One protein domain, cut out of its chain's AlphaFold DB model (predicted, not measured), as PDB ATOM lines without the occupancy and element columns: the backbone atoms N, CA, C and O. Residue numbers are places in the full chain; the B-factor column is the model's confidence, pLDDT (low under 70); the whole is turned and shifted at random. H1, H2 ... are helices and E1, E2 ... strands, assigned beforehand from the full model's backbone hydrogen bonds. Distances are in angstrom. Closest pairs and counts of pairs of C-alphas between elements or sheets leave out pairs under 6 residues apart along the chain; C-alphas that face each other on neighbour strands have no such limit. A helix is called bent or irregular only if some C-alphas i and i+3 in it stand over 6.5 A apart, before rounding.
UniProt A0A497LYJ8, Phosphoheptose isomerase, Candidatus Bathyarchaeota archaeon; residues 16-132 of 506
ATOM      1  N   GLU A  16       9.668 -33.054 -32.567       91.19
ATOM      2  CA  GLU A  16      10.701 -32.906 -33.582       91.19
ATOM      3  C   GLU A  16      11.938 -33.783 -33.344       91.19
ATOM      4  O   GLU A  16      12.561 -34.189 -34.317       91.19
ATOM      5  N   ASP A  17      12.244 -34.151 -32.096       91.81
ATOM      6  CA  ASP A  17      13.404 -34.994 -31.772       91.81
ATOM      7  C   ASP A  17      13.239 -36.441 -32.283       91.81
ATOM      8  O   ASP A  17      14.197 -37.208 -32.310       91.81
ATOM      9  N   PHE A  18      12.024 -36.820 -32.699       89.94
ATOM     10  CA  PHE A  18      11.705 -38.121 -33.298       89.94
ATOM     11  C   PHE A  18      11.589 -38.067 -34.829       89.94
ATOM     12  O   PHE A  18      11.196 -39.059 -35.447       89.94
ATOM     13  N   LEU A  19      11.870 -36.917 -35.450       89.38
ATOM     14  CA  LEU A  19      11.758 -36.725 -36.893       89.38
ATOM     15  C   LEU A  19      13.139 -36.748 -37.561       89.38
ATOM     16  O   LEU A  19      14.131 -36.278 -37.017       89.38
ATOM     17  N   ASP A  20      13.185 -37.286 -38.777       91.31
ATOM     18  CA  ASP A  20      14.383 -37.312 -39.616       91.31
ATOM     19  C   ASP A  20      14.496 -35.991 -40.394       91.31
ATOM     20  O   ASP A  20      13.670 -35.705 -41.267       91.31
ATOM     21  N   ASN A  21      15.514 -35.187 -40.071       91.69
ATOM     22  CA  ASN A  21      15.716 -33.860 -40.661       91.69
ATOM     23  C   ASN A  21      15.881 -33.903 -42.189       91.69
ATOM     24  O   ASN A  21      15.283 -33.081 -42.881       91.69
ATOM     25  N   ASN A  22      16.581 -34.902 -42.736       94.25
ATOM     26  CA  ASN A  22      16.775 -35.024 -44.185       94.25
ATOM     27  C   ASN A  22      15.440 -35.293 -44.894       94.25
ATOM     28  O   ASN A  22      15.138 -34.716 -45.943       94.25
ATOM     29  N   LYS A  23      14.593 -36.144 -44.302       93.75
ATOM     30  CA  LYS A  23      13.244 -36.407 -44.832       93.75
ATOM     31  C   LYS A  23      12.326 -35.194 -44.697       93.75
ATOM     32  O   LYS A  23      11.498 -34.971 -45.583       93.75
ATOM     33  N   LEU A  24      12.464 -34.412 -43.624       92.38
ATOM     34  CA  LEU A  24      11.722 -33.165 -43.445       92.38
ATOM     35  C   LEU A  24      12.096 -32.127 -44.505       92.38
ATOM     36  O   LEU A  24      11.194 -31.539 -45.105       92.38
ATOM     37  N   ASP A  25      13.384 -31.939 -44.783       92.75
ATOM     38  CA  ASP A  25      13.851 -30.999 -45.804       92.75
ATOM     39  C   ASP A  25      13.405 -31.417 -47.206       92.75
ATOM     40  O   ASP A  25      12.888 -30.592 -47.968       92.75
ATOM     41  N   LEU A  26      13.476 -32.715 -47.520       93.94
ATOM     42  CA  LEU A  26      12.944 -33.252 -48.772       93.94
ATOM     43  C   LEU A  26      11.432 -33.012 -48.901       93.94
ATOM     44  O   LEU A  26      10.958 -32.595 -49.961       93.94
ATOM     45  N   LEU A  27      10.657 -33.259 -47.840       92.38
ATOM     46  CA  LEU A  27       9.213 -33.012 -47.839       92.38
ATOM     47  C   LEU A  27       8.908 -31.519 -48.019       92.38
ATOM     48  O   LEU A  27       8.071 -31.156 -48.845       92.38
ATOM     49  N   LYS A  28       9.627 -30.647 -47.309       92.50
ATOM     50  CA  LYS A  28       9.502 -29.190 -47.419       92.50
ATOM     51  C   LYS A  28       9.782 -28.706 -48.840       92.50
ATOM     52  O   LYS A  28       9.014 -27.905 -49.378       92.50
ATOM     53  N   TRP A  29      10.841 -29.219 -49.469       92.38
ATOM     54  CA  TRP A  29      11.168 -28.927 -50.862       92.38
ATOM     55  C   TRP A  29      10.062 -29.401 -51.811       92.38
ATOM     56  O   TRP A  29       9.603 -28.615 -52.641       92.38
ATOM     57  N   LYS A  30       9.559 -30.636 -51.654       90.88
ATOM     58  CA  LYS A  30       8.453 -31.172 -52.471       90.88
ATOM     59  C   LYS A  30       7.200 -30.298 -52.379       90.88
ATOM     60  O   LYS A  30       6.616 -29.963 -53.410       90.88
ATOM     61  N   LEU A  31       6.817 -29.886 -51.169       90.69
ATOM     62  CA  LEU A  31       5.655 -29.023 -50.938       90.69
ATOM     63  C   LEU A  31       5.832 -27.641 -51.584       90.69
ATOM     64  O   LEU A  31       4.925 -27.161 -52.265       90.69
ATOM     65  N   LYS A  32       7.013 -27.021 -51.444       88.69
ATOM     66  CA  LYS A  32       7.312 -25.712 -52.051       88.69
ATOM     67  C   LYS A  32       7.316 -25.781 -53.581       88.69
ATOM     68  O   LYS A  32       6.691 -24.950 -54.238       88.69
ATOM     69  N   SER A  33       7.962 -26.798 -54.148       88.06
ATOM     70  CA  SER A  33       7.999 -27.040 -55.594       88.06
ATOM     71  C   SER A  33       6.601 -27.260 -56.167       88.06
ATOM     72  O   SER A  33       6.264 -26.703 -57.213       88.06
ATOM     73  N   TYR A  34       5.757 -28.018 -55.464       85.38
ATOM     74  CA  TYR A  34       4.372 -28.220 -55.871       85.38
ATOM     75  C   TYR A  34       3.554 -26.928 -55.812       85.38
ATOM     76  O   TYR A  34       2.857 -26.615 -56.773       85.38
ATOM     77  N   ARG A  35       3.670 -26.142 -54.732       84.12
ATOM     78  CA  ARG A  35       2.980 -24.848 -54.597       84.12
ATOM     79  C   ARG A  35       3.318 -23.907 -55.755       84.12
ATOM     80  O   ARG A  35       2.413 -23.331 -56.352       84.12
ATOM     81  N   ASN A  36       4.594 -23.831 -56.131       82.56
ATOM     82  CA  ASN A  36       5.049 -23.023 -57.263       82.56
ATOM     83  C   ASN A  36       4.470 -23.510 -58.603       82.56
ATOM     84  O   ASN A  36       4.071 -22.695 -59.429       82.56
ATOM     85  N   ARG A  37       4.396 -24.831 -58.829       81.88
ATOM     86  CA  ARG A  37       3.778 -25.400 -60.042       81.88
ATOM     87  C   ARG A  37       2.266 -25.184 -60.074       81.88
ATOM     88  O   ARG A  37       1.737 -24.816 -61.114       81.88
ATOM     89  N   LYS A  38       1.576 -25.367 -58.943       76.94
ATOM     90  CA  LYS A  38       0.130 -25.140 -58.813       76.94
ATOM     91  C   LYS A  38      -0.237 -23.691 -59.125       76.94
ATOM     92  O   LYS A  38      -1.171 -23.481 -59.888       76.94
ATOM     93  N   ALA A  39       0.521 -22.726 -58.597       73.56
ATOM     94  CA  ALA A  39       0.325 -21.305 -58.886       73.56
ATOM     95  C   ALA A  39       0.458 -20.986 -60.387       73.56
ATOM     96  O   ALA A  39      -0.266 -20.142 -60.895       73.56
ATOM     97  N   LYS A  40       1.337 -21.697 -61.106       73.69
ATOM     98  CA  LYS A  40       1.508 -21.546 -62.559       73.69
ATOM     99  C   LYS A  40       0.430 -22.246 -63.396       73.69
ATOM    100  O   LYS A  40       0.157 -21.805 -64.500       73.69
ATOM    101  N   LEU A  41      -0.144 -23.346 -62.902       72.81
ATOM    102  CA  LEU A  41      -1.024 -24.245 -63.670       72.81
ATOM    103  C   LEU A  41      -2.509 -24.172 -63.272       72.81
ATOM    104  O   LEU A  41      -3.297 -24.980 -63.751       72.81
ATOM    105  N   ASN A  42      -2.878 -23.282 -62.346       74.81
ATOM    106  CA  ASN A  42      -4.229 -23.136 -61.784       74.81
ATOM    107  C   ASN A  42      -4.911 -24.476 -61.402       74.81
ATOM    108  O   ASN A  42      -6.108 -24.680 -61.590       74.81
ATOM    109  N   SER A  43      -4.128 -25.440 -60.901       75.31
ATOM    110  CA  SER A  43      -4.591 -26.820 -60.688       75.31
ATOM    111  C   SER A  43      -5.488 -26.954 -59.443       75.31
ATOM    112  O   SER A  43      -5.080 -26.506 -58.367       75.31
ATOM    113  N   PRO A  44      -6.636 -27.665 -59.504       76.50
ATOM    114  CA  PRO A  44      -7.543 -27.845 -58.359       76.50
ATOM    115  C   PRO A  44      -7.050 -28.880 -57.329       76.50
ATOM    116  O   PRO A  44      -7.679 -29.090 -56.296       76.50
ATOM    117  N   LYS A  45      -5.922 -29.554 -57.584       82.81
ATOM    118  CA  LYS A  45      -5.426 -30.647 -56.741       82.81
ATOM    119  C   LYS A  45      -5.008 -30.160 -55.341       82.81
ATOM    120  O   LYS A  45      -4.336 -29.129 -55.185       82.81
ATOM    121  N   VAL A  46      -5.354 -30.954 -54.328       86.88
ATOM    122  CA  VAL A  46      -5.013 -30.751 -52.910       86.88
ATOM    123  C   VAL A  46      -3.965 -31.781 -52.489       86.88
ATOM    124  O   VAL A  46      -4.050 -32.945 -52.872       86.88
ATOM    125  N   ILE A  47      -2.978 -31.357 -51.697       89.06
ATOM    126  CA  ILE A  47      -2.039 -32.267 -51.030       89.06
ATOM    127  C   ILE A  47      -2.444 -32.377 -49.569       89.06
ATOM    128  O   ILE A  47      -2.527 -31.369 -48.870       89.06
ATOM    129  N   ILE A  48      -2.637 -33.608 -49.105       91.19
ATOM    130  CA  ILE A  48      -2.912 -33.903 -47.702       91.19
ATOM    131  C   ILE A  48      -1.638 -34.476 -47.082       91.19
ATOM    132  O   ILE A  48      -1.215 -35.580 -47.419       91.19
ATOM    133  N   SER A  49      -1.024 -33.721 -46.169       92.19
ATOM    134  CA  SER A  49       0.025 -34.233 -45.283       92.19
ATOM    135  C   SER A  49      -0.608 -34.629 -43.954       92.19
ATOM    136  O   SER A  49      -1.227 -33.796 -43.292       92.19
ATOM    137  N   TYR A  50      -0.489 -35.899 -43.569       91.00
ATOM    138  CA  TYR A  50      -1.120 -36.435 -42.364       91.00
ATOM    139  C   TYR A  50      -0.155 -37.313 -41.567       91.00
ATOM    140  O   TYR A  50       0.810 -37.857 -42.100       91.00
ATOM    141  N   GLY A  51      -0.427 -37.447 -40.268       86.94
ATOM    142  CA  GLY A  51       0.381 -38.229 -39.332       86.94
ATOM    143  C   GLY A  51       0.814 -37.433 -38.101       86.94
ATOM    144  O   GLY A  51       0.658 -36.210 -38.025       86.94
ATOM    145  N   CYS A  52       1.366 -38.138 -37.112       82.62
ATOM    146  CA  CYS A  52       1.912 -37.512 -35.910       82.62
ATOM    147  C   CYS A  52       3.075 -36.588 -36.296       82.62
ATOM    148  O   CYS A  52       4.049 -37.034 -36.892       82.62
ATOM    149  N   GLY A  53       2.966 -35.298 -35.974       85.12
ATOM    150  CA  GLY A  53       3.996 -34.310 -36.308       85.12
ATOM    151  C   GLY A  53       3.945 -33.768 -37.735       85.12
ATOM    152  O   GLY A  53       4.861 -33.044 -38.118       85.12
ATOM    153  N   ALA A  54       2.884 -34.034 -38.509       90.88
ATOM    154  CA  ALA A  54       2.717 -33.449 -39.844       90.88
ATOM    155  C   ALA A  54       2.797 -31.907 -39.817       90.88
ATOM    156  O   ALA A  54       3.478 -31.307 -40.646       90.88
ATOM    157  N   ALA A  55       2.193 -31.274 -38.803       93.06
ATOM    158  CA  ALA A  55       2.235 -29.828 -38.561       93.06
ATOM    159  C   ALA A  55       3.305 -29.406 -37.524       93.06
ATOM    160  O   ALA A  55       3.059 -28.576 -36.645       93.06
ATOM    161  N   ASN A  56       4.512 -29.970 -37.624       92.00
ATOM    162  CA  ASN A  56       5.656 -29.603 -36.777       92.00
ATOM    163  C   ASN A  56       6.187 -28.177 -37.046       92.00
ATOM    164  O   ASN A  56       5.773 -27.491 -37.985       92.00
ATOM    165  N   ARG A  57       7.135 -27.721 -36.217       90.88
ATOM    166  CA  ARG A  57       7.744 -26.376 -36.301       90.88
ATOM    167  C   ARG A  57       8.413 -26.043 -37.638       90.88
ATOM    168  O   ARG A  57       8.428 -24.871 -38.011       90.88
ATOM    169  N   PHE A  58       8.922 -27.035 -38.363       90.81
ATOM    170  CA  PHE A  58       9.640 -26.842 -39.625       90.81
ATOM    171  C   PHE A  58       8.711 -26.769 -40.839       90.81
ATOM    172  O   PHE A  58       8.964 -25.990 -41.761       90.81
ATOM    173  N   LEU A  59       7.637 -27.564 -40.830       91.31
ATOM    174  CA  LEU A  59       6.706 -27.688 -41.953       91.31
ATOM    175  C   LEU A  59       5.468 -26.806 -41.822       91.31
ATOM    176  O   LEU A  59       4.850 -26.488 -42.825       91.31
ATOM    177  N   ARG A  60       5.098 -26.358 -40.618       88.50
ATOM    178  CA  ARG A  60       3.844 -25.616 -40.398       88.50
ATOM    179  C   ARG A  60       3.584 -24.519 -41.438       88.50
ATOM    180  O   ARG A  60       2.469 -24.399 -41.925       88.50
ATOM    181  N   LYS A  61       4.594 -23.698 -41.742       89.44
ATOM    182  CA  LYS A  61       4.460 -22.541 -42.643       89.44
ATOM    183  C   LYS A  61       4.281 -22.924 -44.119       89.44
ATOM    184  O   LYS A  61       4.051 -22.038 -44.933       89.44
ATOM    185  N   THR A  62       4.428 -24.199 -44.484       90.69
ATOM    186  CA  THR A  62       4.222 -24.658 -45.865       90.69
ATOM    187  C   THR A  62       2.777 -25.028 -46.168       90.69
ATOM    188  O   THR A  62       2.460 -25.234 -47.335       90.69
ATOM    189  N   TYR A  63       1.922 -25.137 -45.149       92.44
ATOM    190  CA  TYR A  63       0.529 -25.543 -45.307       92.44
ATOM    191  C   TYR A  63      -0.403 -24.339 -45.375       92.44
ATOM    192  O   TYR A  63      -0.205 -23.358 -44.660       92.44
ATOM    193  N   ASP A  64      -1.429 -24.453 -46.217       92.19
ATOM    194  CA  ASP A  64      -2.486 -23.448 -46.340       92.19
ATOM    195  C   ASP A  64      -3.572 -23.635 -45.269       92.19
ATOM    196  O   ASP A  64      -4.161 -22.659 -44.823       92.19
ATOM    197  N   LEU A  65      -3.805 -24.883 -44.838       95.25
ATOM    198  CA  LEU A  65      -4.740 -25.249 -43.774       95.25
ATOM    199  C   LEU A  65      -4.125 -26.297 -42.845       95.25
ATOM    200  O   LEU A  65      -3.449 -27.229 -43.290       95.25
ATOM    201  N   ILE A  66      -4.405 -26.172 -41.552       97.06
ATOM    202  CA  ILE A  66      -3.966 -27.085 -40.500       97.06
ATOM    203  C   ILE A  66      -5.172 -27.550 -39.697       97.06
ATOM    204  O   ILE A  66      -5.806 -26.791 -38.961       97.06
ATOM    205  N   LEU A  67      -5.437 -28.848 -39.809       96.94
ATOM    206  CA  LEU A  67      -6.450 -29.556 -39.043       96.94
ATOM    207  C   LEU A  67      -5.744 -30.322 -37.924       96.94
ATOM    208  O   LEU A  67      -4.873 -31.154 -38.188       96.94
ATOM    209  N   PHE A  68      -6.108 -30.053 -36.672       96.38
ATOM    210  CA  PHE A  68      -5.586 -30.803 -35.532       96.38
ATOM    211  C   PHE A  68      -6.613 -31.807 -35.039       96.38
ATOM    212  O   PHE A  68      -7.608 -31.441 -34.419       96.38
ATOM    213  N   MET A  69      -6.336 -33.075 -35.319       94.50
ATOM    214  CA  MET A  69      -7.129 -34.197 -34.845       94.50
ATOM    215  C   MET A  69      -6.714 -34.577 -33.435       94.50
ATOM    216  O   MET A  69      -5.613 -35.083 -33.215       94.50
ATOM    217  N   ASP A  70      -7.614 -34.314 -32.496       94.38
ATOM    218  CA  ASP A  70      -7.423 -34.603 -31.089       94.38
ATOM    219  C   ASP A  70      -8.218 -35.846 -30.680       94.38
ATOM    220  O   ASP A  70      -9.302 -36.127 -31.196       94.38
ATOM    221  N   VAL A  71      -7.655 -36.600 -29.745       92.69
ATOM    222  CA  VAL A  71      -8.262 -37.800 -29.170       92.69
ATOM    223  C   VAL A  71      -8.058 -37.790 -27.666       92.69
ATOM    224  O   VAL A  71      -7.057 -37.287 -27.147       92.69
ATOM    225  N   THR A  72      -9.022 -38.350 -26.952       92.75
ATOM    226  CA  THR A  72      -8.911 -38.577 -25.511       92.75
ATOM    227  C   THR A  72      -7.850 -39.625 -25.200       92.75
ATOM    228  O   THR A  72      -7.515 -40.455 -26.048       92.75
ATOM    229  N   ARG A  73      -7.306 -39.599 -23.974       88.81
ATOM    230  CA  ARG A  73      -6.368 -40.641 -23.529       88.81
ATOM    231  C   ARG A  73      -7.030 -42.015 -23.509       88.81
ATOM    232  O   ARG A  73      -6.419 -42.974 -23.964       88.81
ATOM    233  N   GLU A  74      -8.297 -42.085 -23.099       87.81
ATOM    234  CA  GLU A  74      -9.104 -43.307 -23.178       87.81
ATOM    235  C   GLU A  74      -9.103 -43.896 -24.600       87.81
ATOM    236  O   GLU A  74      -8.788 -45.071 -24.797       87.81
ATOM    237  N   GLU A  75      -9.408 -43.081 -25.611       88.88
ATOM    238  CA  GLU A  75      -9.428 -43.543 -26.998       88.88
ATOM    239  C   GLU A  75      -8.022 -43.857 -27.528       88.88
ATOM    240  O   GLU A  75      -7.836 -44.834 -28.257       88.88
ATOM    241  N   PHE A  76      -7.009 -43.080 -27.134       86.31
ATOM    242  CA  PHE A  76      -5.613 -43.380 -27.448       86.31
ATOM    243  C   PHE A  76      -5.204 -44.763 -26.925       86.31
ATOM    244  O   PHE A  76      -4.646 -45.553 -27.683       86.31
ATOM    245  N   VAL A  77      -5.526 -45.081 -25.669       81.44
ATOM    246  CA  VAL A  77      -5.216 -46.371 -25.045       81.44
ATOM    247  C   VAL A  77      -5.905 -47.520 -25.784       81.44
ATOM    248  O   VAL A  77      -5.228 -48.465 -26.196       81.44
ATOM    249  N   LYS A  78      -7.215 -47.407 -26.055       80.94
ATOM    250  CA  LYS A  78      -7.976 -48.417 -26.820       80.94
ATOM    251  C   LYS A  78      -7.355 -48.679 -28.192       80.94
ATOM    252  O   LYS A  78      -7.259 -49.820 -28.648       80.94
ATOM    253  N   ARG A  79      -6.919 -47.616 -28.870       83.00
ATOM    254  CA  ARG A  79      -6.249 -47.684 -30.174       83.00
ATOM    255  C   ARG A  79      -4.867 -48.325 -30.078       83.00
ATOM    256  O   ARG A  79      -4.550 -49.207 -30.878       83.00
ATOM    257  N   ALA A  80      -4.063 -47.911 -29.105       75.44
ATOM    258  CA  ALA A  80      -2.715 -48.419 -28.893       75.44
ATOM    259  C   ALA A  80      -2.714 -49.924 -28.588       75.44
ATOM    260  O   ALA A  80      -1.909 -50.647 -29.172       75.44
ATOM    261  N   GLN A  81      -3.666 -50.400 -27.781       71.94
ATOM    262  CA  GLN A  81      -3.855 -51.825 -27.493       71.94
ATOM    263  C   GLN A  81      -4.221 -52.644 -28.743       71.94
ATOM    264  O   GLN A  81      -3.735 -53.756 -28.907       71.94
ATOM    265  N   ARG A  82      -5.043 -52.101 -29.654       73.31
ATOM    266  CA  ARG A  82      -5.496 -52.827 -30.859       73.31
ATOM    267  C   ARG A  82      -4.477 -52.871 -31.994       73.31
ATOM    268  O   ARG A  82      -4.528 -53.785 -32.810       73.31
ATOM    269  N   ARG A  83      -3.648 -51.833 -32.149       62.59
ATOM    270  CA  ARG A  83      -2.863 -51.619 -33.383       62.59
ATOM    271  C   ARG A  83      -1.408 -51.193 -33.163       62.59
ATOM    272  O   ARG A  83      -0.793 -50.725 -34.115       62.59
ATOM    273  N   ALA A  84      -0.860 -51.326 -31.948       57.06
ATOM    274  CA  ALA A  84       0.495 -50.869 -31.604       57.06
ATOM    275  C   ALA A  84       0.769 -49.446 -32.139       57.06
ATOM    276  O   ALA A  84       1.705 -49.200 -32.901       57.06
ATOM    277  N   ILE A  85      -0.124 -48.514 -31.797       60.44
ATOM    278  CA  ILE A  85      -0.084 -47.136 -32.297       60.44
ATOM    279  C   ILE A  85       0.941 -46.329 -31.496       60.44
ATOM    280  O   ILE A  85       0.960 -46.366 -30.269       60.44
ATOM    281  N   GLY A  86       1.779 -45.577 -32.204       61.47
ATOM    282  CA  GLY A  86       2.773 -44.684 -31.624       61.47
ATOM    283  C   GLY A  86       3.973 -44.499 -32.548       61.47
ATOM    284  O   GLY A  86       4.160 -45.251 -33.503       61.47
ATOM    285  N   PHE A  87       4.782 -43.474 -32.286       67.75
ATOM    286  CA  PHE A  87       5.988 -43.190 -33.073       67.75
ATOM    287  C   PHE A  87       7.245 -43.905 -32.538       67.75
ATOM    288  O   PHE A  87       8.309 -43.788 -33.136       67.75
ATOM    289  N   ILE A  88       7.128 -44.690 -31.458       65.31
ATOM    290  CA  ILE A  88       8.175 -45.571 -30.917       65.31
ATOM    291  C   ILE A  88       7.691 -47.023 -30.988       65.31
ATOM    292  O   ILE A  88       6.790 -47.449 -30.257       65.31
ATOM    293  N   LYS A  89       8.315 -47.805 -31.870       64.31
ATOM    294  CA  LYS A  89       8.042 -49.240 -31.992       64.31
ATOM    295  C   LYS A  89       8.837 -50.028 -30.940       64.31
ATOM    296  O   LYS A  89      10.003 -49.697 -30.709       64.31
ATOM    297  N   PRO A  90       8.247 -51.064 -30.315       62.12
ATOM    298  CA  PRO A  90       8.988 -51.934 -29.409       62.12
ATOM    299  C   PRO A  90      10.121 -52.635 -30.169       62.12
ATOM    300  O   PRO A  90       9.932 -53.086 -31.297       62.12
ATOM    301  N   LYS A  91      11.306 -52.724 -29.549       55.22
ATOM    302  CA  LYS A  91      12.473 -53.416 -30.130       55.22
ATOM    303  C   LYS A  91      12.342 -54.948 -30.099       55.22
ATOM    304  O   LYS A  91      13.061 -55.621 -30.824       55.22
ATOM    305  N   SER A  92      11.449 -55.497 -29.274       53.88
ATOM    306  CA  SER A  92      11.155 -56.933 -29.209       53.88
ATOM    307  C   SER A  92       9.687 -57.180 -28.851       53.88
ATOM    308  O   SER A  92       9.051 -56.358 -28.189       53.88
ATOM    309  N   SER A  93       9.148 -58.326 -29.271       49.84
ATOM    310  CA  SER A  93       7.785 -58.773 -28.943       49.84
ATOM    311  C   SER A  93       7.611 -59.175 -27.469       49.84
ATOM    312  O   SER A  93       6.492 -59.152 -26.969       49.84
ATOM    313  N   LYS A  94       8.704 -59.481 -26.750       43.34
ATOM    314  CA  LYS A  94       8.691 -59.977 -25.356       43.34
ATOM    315  C   LYS A  94       8.352 -58.923 -24.289       43.34
ATOM    316  O   LYS A  94       8.080 -59.278 -23.151       43.34
ATOM    317  N   VAL A  95       8.339 -57.626 -24.617       49.91
ATOM    318  CA  VAL A  95       8.008 -56.556 -23.640       49.91
ATOM    319  C   VAL A  95       6.487 -56.414 -23.411       49.91
ATOM    320  O   VAL A  95       6.029 -55.497 -22.730       49.91
ATOM    321  N   LEU A  96       5.681 -57.308 -23.990       52.41
ATOM    322  CA  LEU A  96       4.218 -57.276 -23.921       52.41
ATOM    323  C   LEU A  96       3.629 -58.091 -22.756       52.41
ATOM    324  O   LEU A  96       2.428 -57.999 -22.528       52.41
ATOM    325  N   ASP A  97       4.442 -58.840 -22.003       54.84
ATOM    326  CA  ASP A  97       3.924 -59.895 -21.121       54.84
ATOM    327  C   ASP A  97       3.542 -59.472 -19.695       54.84
ATOM    328  O   ASP A  97       2.881 -60.248 -19.012       54.84
ATOM    329  N   GLN A  98       3.911 -58.285 -19.212       60.62
ATOM    330  CA  GLN A  98       3.532 -57.832 -17.863       60.62
ATOM    331  C   GLN A  98       2.481 -56.726 -17.923       60.62
ATOM    332  O   GLN A  98       2.525 -55.886 -18.824       60.62
ATOM    333  N   VAL A  99       1.574 -56.705 -16.945       60.16
ATOM    334  CA  VAL A  99       0.459 -55.756 -16.849       60.16
ATOM    335  C   VAL A  99       0.730 -54.740 -15.733       60.16
ATOM    336  O   VAL A  99       1.134 -55.096 -14.629       60.16
ATOM    337  N   ALA A 100       0.540 -53.459 -16.037       62.03
ATOM    338  CA  ALA A 100       0.548 -52.348 -15.089       62.03
ATOM    339  C   ALA A 100      -0.844 -52.158 -14.451       62.03
ATOM    340  O   ALA A 100      -1.833 -52.698 -14.941       62.03
ATOM    341  N   ASP A 101      -0.950 -51.322 -13.414       53.75
ATOM    342  CA  ASP A 101      -2.146 -51.193 -12.555       53.75
ATOM    343  C   ASP A 101      -3.477 -50.868 -13.245       53.75
ATOM    344  O   ASP A 101      -4.534 -51.089 -12.666       53.75
ATOM    345  N   VAL A 102      -3.446 -50.409 -14.495       60.09
ATOM    346  CA  VAL A 102      -4.629 -50.065 -15.304       60.09
ATOM    347  C   VAL A 102      -4.905 -51.057 -16.443       60.09
ATOM    348  O   VAL A 102      -5.552 -50.709 -17.429       60.09
ATOM    349  N   GLY A 103      -4.371 -52.279 -16.372       60.16
ATOM    350  CA  GLY A 103      -4.589 -53.297 -17.411       60.16
ATOM    351  C   GLY A 103      -3.811 -53.048 -18.712       60.16
ATOM    352  O   GLY A 103      -4.056 -53.701 -19.726       60.16
ATOM    353  N   LEU A 104      -2.880 -52.088 -18.715       68.12
ATOM    354  CA  LEU A 104      -1.973 -51.828 -19.837       68.12
ATOM    355  C   LEU A 104      -0.736 -52.709 -19.738       68.12
ATOM    356  O   LEU A 104      -0.267 -52.968 -18.637       68.12
ATOM    357  N   SER A 105      -0.134 -53.086 -20.870       73.88
ATOM    358  CA  SER A 105       1.200 -53.686 -20.812       73.88
ATOM    359  C   SER A 105       2.197 -52.698 -20.198       73.88
ATOM    360  O   SER A 105       2.119 -51.491 -20.458       73.88
ATOM    361  N   VAL A 106       3.156 -53.193 -19.413       75.50
ATOM    362  CA  VAL A 106       4.198 -52.369 -18.774       75.50
ATOM    363  C   VAL A 106       4.931 -51.516 -19.811       75.50
ATOM    364  O   VAL A 106       5.166 -50.329 -19.583       75.50
ATOM    365  N   TYR A 107       5.205 -52.064 -21.000       78.81
ATOM    366  CA  TYR A 107       5.776 -51.297 -22.109       78.81
ATOM    367  C   TYR A 107       4.908 -50.103 -22.511       78.81
ATOM    368  O   TYR A 107       5.400 -48.974 -22.574       78.81
ATOM    369  N   LEU A 108       3.624 -50.343 -22.805       78.31
ATOM    370  CA  LEU A 108       2.730 -49.289 -23.274       78.31
ATOM    371  C   LEU A 108       2.516 -48.243 -22.183       78.31
ATOM    372  O   LEU A 108       2.544 -47.052 -22.485       78.31
ATOM    373  N   PHE A 109       2.374 -48.671 -20.929       81.25
ATOM    374  CA  PHE A 109       2.307 -47.782 -19.774       81.25
ATOM    375  C   PHE A 109       3.552 -46.891 -19.690       81.25
ATOM    376  O   PHE A 109       3.437 -45.665 -19.635       81.25
ATOM    377  N   LYS A 110       4.748 -47.484 -19.761       84.31
ATOM    378  CA  LYS A 110       6.021 -46.767 -19.640       84.31
ATOM    379  C   LYS A 110       6.227 -45.785 -20.795       84.31
ATOM    380  O   LYS A 110       6.442 -44.595 -20.577       84.31
ATOM    381  N   VAL A 111       6.119 -46.234 -22.043       85.25
ATOM    382  CA  VAL A 111       6.327 -45.341 -23.193       85.25
ATOM    383  C   VAL A 111       5.264 -44.242 -23.243       85.25
ATOM    384  O   VAL A 111       5.593 -43.097 -23.563       85.25
ATOM    385  N   SER A 112       4.016 -44.538 -22.866       86.19
ATOM    386  CA  SER A 112       2.957 -43.526 -22.854       86.19
ATOM    387  C   SER A 112       3.199 -42.453 -21.795       86.19
ATOM    388  O   SER A 112       3.256 -41.273 -22.138       86.19
ATOM    389  N   ASN A 113       3.418 -42.844 -20.537       86.94
ATOM    390  CA  ASN A 113       3.556 -41.896 -19.428       86.94
ATOM    391  C   ASN A 113       4.871 -41.115 -19.459       86.94
ATOM    392  O   ASN A 113       4.879 -39.922 -19.166       86.94
ATOM    393  N   TYR A 114       5.976 -41.750 -19.856       89.50
ATOM    394  CA  TYR A 114       7.290 -41.108 -19.801       89.50
ATOM    395  C   TYR A 114       7.705 -40.437 -21.110       89.50
ATOM    396  O   TYR A 114       8.591 -39.586 -21.085       89.50
ATOM    397  N   ILE A 115       7.094 -40.779 -22.250       90.38
ATOM    398  CA  ILE A 115       7.502 -40.229 -23.550       90.38
ATOM    399  C   ILE A 115       6.324 -39.630 -24.309       90.38
ATOM    400  O   ILE A 115       6.323 -38.423 -24.556       90.38
ATOM    401  N   TYR A 116       5.320 -40.431 -24.678       89.25
ATOM    402  CA  TYR A 116       4.257 -39.959 -25.567       89.25
ATOM    403  C   TYR A 116       3.456 -38.821 -24.963       89.25
ATOM    404  O   TYR A 116       3.366 -37.770 -25.592       89.25
ATOM    405  N   TYR A 117       2.910 -38.981 -23.757       89.75
ATOM    406  CA  TYR A 117       2.115 -37.927 -23.144       89.75
ATOM    407  C   TYR A 117       2.955 -36.657 -22.953       89.75
ATOM    408  O   TYR A 117       2.604 -35.661 -23.584       89.75
ATOM    409  N   PRO A 118       4.118 -36.653 -22.269       91.50
ATOM    410  CA  PRO A 118       4.912 -35.431 -22.097       91.50
ATOM    411  C   PRO A 118       5.232 -34.692 -23.407       91.50
ATOM    412  O   PRO A 118       5.145 -33.460 -23.470       91.50
ATOM    413  N   VAL A 119       5.565 -35.430 -24.472       92.62
ATOM    414  CA  VAL A 119       5.852 -34.867 -25.799       92.62
ATOM    415  C   VAL A 119       4.594 -34.299 -26.451       92.62
ATOM    416  O   VAL A 119       4.603 -33.154 -26.911       92.62
ATOM    417  N   LEU A 120       3.504 -35.067 -26.471       90.50
ATOM    418  CA  LEU A 120       2.244 -34.669 -27.096       90.50
ATOM    419  C   LEU A 120       1.587 -33.503 -26.357       90.50
ATOM    420  O   LEU A 120       1.013 -32.632 -27.000       90.50
ATOM    421  N   GLU A 121       1.725 -33.407 -25.035       91.06
ATOM    422  CA  GLU A 121       1.249 -32.255 -24.267       91.06
ATOM    423  C   GLU A 121       2.014 -30.971 -24.612       91.06
ATOM    424  O   GLU A 121       1.419 -29.898 -24.766       91.06
ATOM    425  N   ARG A 122       3.346 -31.050 -24.754       91.94
ATOM    426  CA  ARG A 122       4.163 -29.917 -25.224       91.94
ATOM    427  C   ARG A 122       3.802 -29.535 -26.658       91.94
ATOM    428  O   ARG A 122       3.710 -28.346 -26.967       91.94
ATOM    429  N   TYR A 123       3.555 -30.522 -27.516       93.31
ATOM    430  CA  TYR A 123       3.110 -30.280 -28.883       93.31
ATOM    431  C   TYR A 123       1.713 -29.646 -28.932       93.31
ATOM    432  O   TYR A 123       1.536 -28.675 -29.659       93.31
ATOM    433  N   LYS A 124       0.757 -30.094 -28.105       93.44
ATOM    434  CA  LYS A 124      -0.576 -29.479 -27.967       93.44
ATOM    435  C   LYS A 124      -0.480 -27.995 -27.621       93.44
ATOM    436  O   LYS A 124      -1.070 -27.168 -28.311       93.44
ATOM    437  N   ARG A 125       0.340 -27.639 -26.622       92.25
ATOM    438  CA  ARG A 125       0.616 -26.232 -26.264       92.25
ATOM    439  C   ARG A 125       1.120 -25.407 -27.449       92.25
ATOM    440  O   ARG A 125       0.763 -24.243 -27.587       92.25
ATOM    441  N   TYR A 126       1.941 -26.007 -28.306       92.81
ATOM    442  CA  TYR A 126       2.436 -25.357 -29.513       92.81
ATOM    443  C   TYR A 126       1.360 -25.250 -30.607       92.81
ATOM    444  O   TYR A 126       1.172 -24.171 -31.167       92.81
ATOM    445  N   ILE A 127       0.665 -26.340 -30.936       94.31
ATOM    446  CA  ILE A 127      -0.172 -26.410 -32.137       94.31
ATOM    447  C   ILE A 127      -1.537 -25.740 -31.957       94.31
ATOM    448  O   ILE A 127      -2.033 -25.158 -32.910       94.31
ATOM    449  N   LEU A 128      -2.133 -25.730 -30.759       94.06
ATOM    450  CA  LEU A 128      -3.512 -25.246 -30.572       94.06
ATOM    451  C   LEU A 128      -3.725 -23.771 -30.955       94.06
ATOM    452  O   LEU A 128      -4.800 -23.414 -31.418       94.06
ATOM    453  N   SER A 129      -2.710 -22.909 -30.833       93.06
ATOM    454  CA  SER A 129      -2.803 -21.500 -31.261       93.06
ATOM    455  C   SER A 129      -2.522 -21.294 -32.758       93.06
ATOM    456  O   SER A 129      -2.290 -20.172 -33.203       93.06
ATOM    457  N   ARG A 130      -2.391 -22.386 -33.511       94.31
ATOM    458  CA  ARG A 130      -1.839 -22.431 -34.869       94.31
ATOM    459  C   ARG A 130      -2.748 -23.201 -35.835       94.31
ATOM    460  O   ARG A 130      -2.466 -23.222 -37.025       94.31
ATOM    461  N   ILE A 131      -3.808 -23.827 -35.351       96.69
ATOM    462  CA  ILE A 131      -4.747 -24.582 -36.183       96.69
ATOM    463  C   ILE A 131      -5.717 -23.647 -36.898       96.69
ATOM    464  O   ILE A 131      -6.026 -22.568 -36.400       96.69
ATOM    465  N   ASP A 132      -6.248 -24.106 -38.020       98.06
ATOM    466  CA  ASP A 132      -7.418 -23.500 -38.656       98.06
ATOM    467  C   ASP A 132      -8.687 -24.192 -38.154       98.06
ATOM    468  O   ASP A 132      -9.691 -23.544 -37.858       98.06
TER     469      ASP A 132
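Overview. This is residues 16 to 132 of the 506 residues of the protein "Phosphoheptose isomerase" of Candidatus Bathyarchaeota archaeon (UniProt A0A497LYJ8). Look for a long, loosely built model with H1 at one end and, towards the other, the bent helix H4 with H2 beside its first arm and H3 at that arm's beginning. Between these ends, residues 42 to 66 fold back from the end of H1 to the middle, where the lone strand E1 comes near the last residue of H4. The printed part has 117 residues, mostly helix by class, with four named helices and one named strand in the order H1, E1, H2, H3, H4. It is loose, with a radius of gyration of the C-alphas of 17.7 A, and spans 58 by 29 by 23 A, only just a rod.

Arrangement. Start at the longest helix, H4, residues 106 to 127, assigned as one helix by its hydrogen bonds but bent, with C-alphas 114 and 117 6.9 A apart. Its arms, H4a at residues 106 to 114 and H4b at 117 to 127, are near each other, at a steep tilt of 39 degrees. H3, residues 93 to 96, touches H4a; the closest C-alphas, of Val 95 and Tyr 107, are 5.9 A apart. H2, residues 73 to 83, is close to H4a but not clearly touching, with the C-alphas of Ala 80 and Leu 108 closest at 7.9 A. These two run opposite ways at a steep tilt of 42 degrees. E1, residues 67 to 70, pairs with no named strand; its closest C-alpha to H4b is that of Phe 68, 7.8 A from that of Ile 127. H1, residues 21 to 41, touches no helix and is apart from E1. Every O i to N i+4 pair is within hydrogen-bond range in H1, H2, H4a and H4b; H3 is too short for such a pair, and its one O i to N i+3 pair is not within range.

Along the chain. Find C-alpha 21 at (15.716, -33.860, -40.661); from there H1 runs 30.0 A to C-alpha 41 at (-1.024, -24.245, -63.670). E1 covers 9.5 A, H2 15.2 A and H3 6.3 A, H3 being only just neither bent nor irregular. H4a covers 11.7 A, and H4b runs 14.8 A to C-alpha 127 at (-0.172, -26.410, -32.137).

Size, cuts and confidence. The two C-alphas farthest apart are those of Lys 40 and Asp 101, at 58.2 A. The printed part has no cut. The link from H1 to E1 is long, with 25 residues, and that from E1 to H2 is tight. Look at residues 83 to 104 for low confidence, with pLDDT under 70; the mean of the printed part is 82.5.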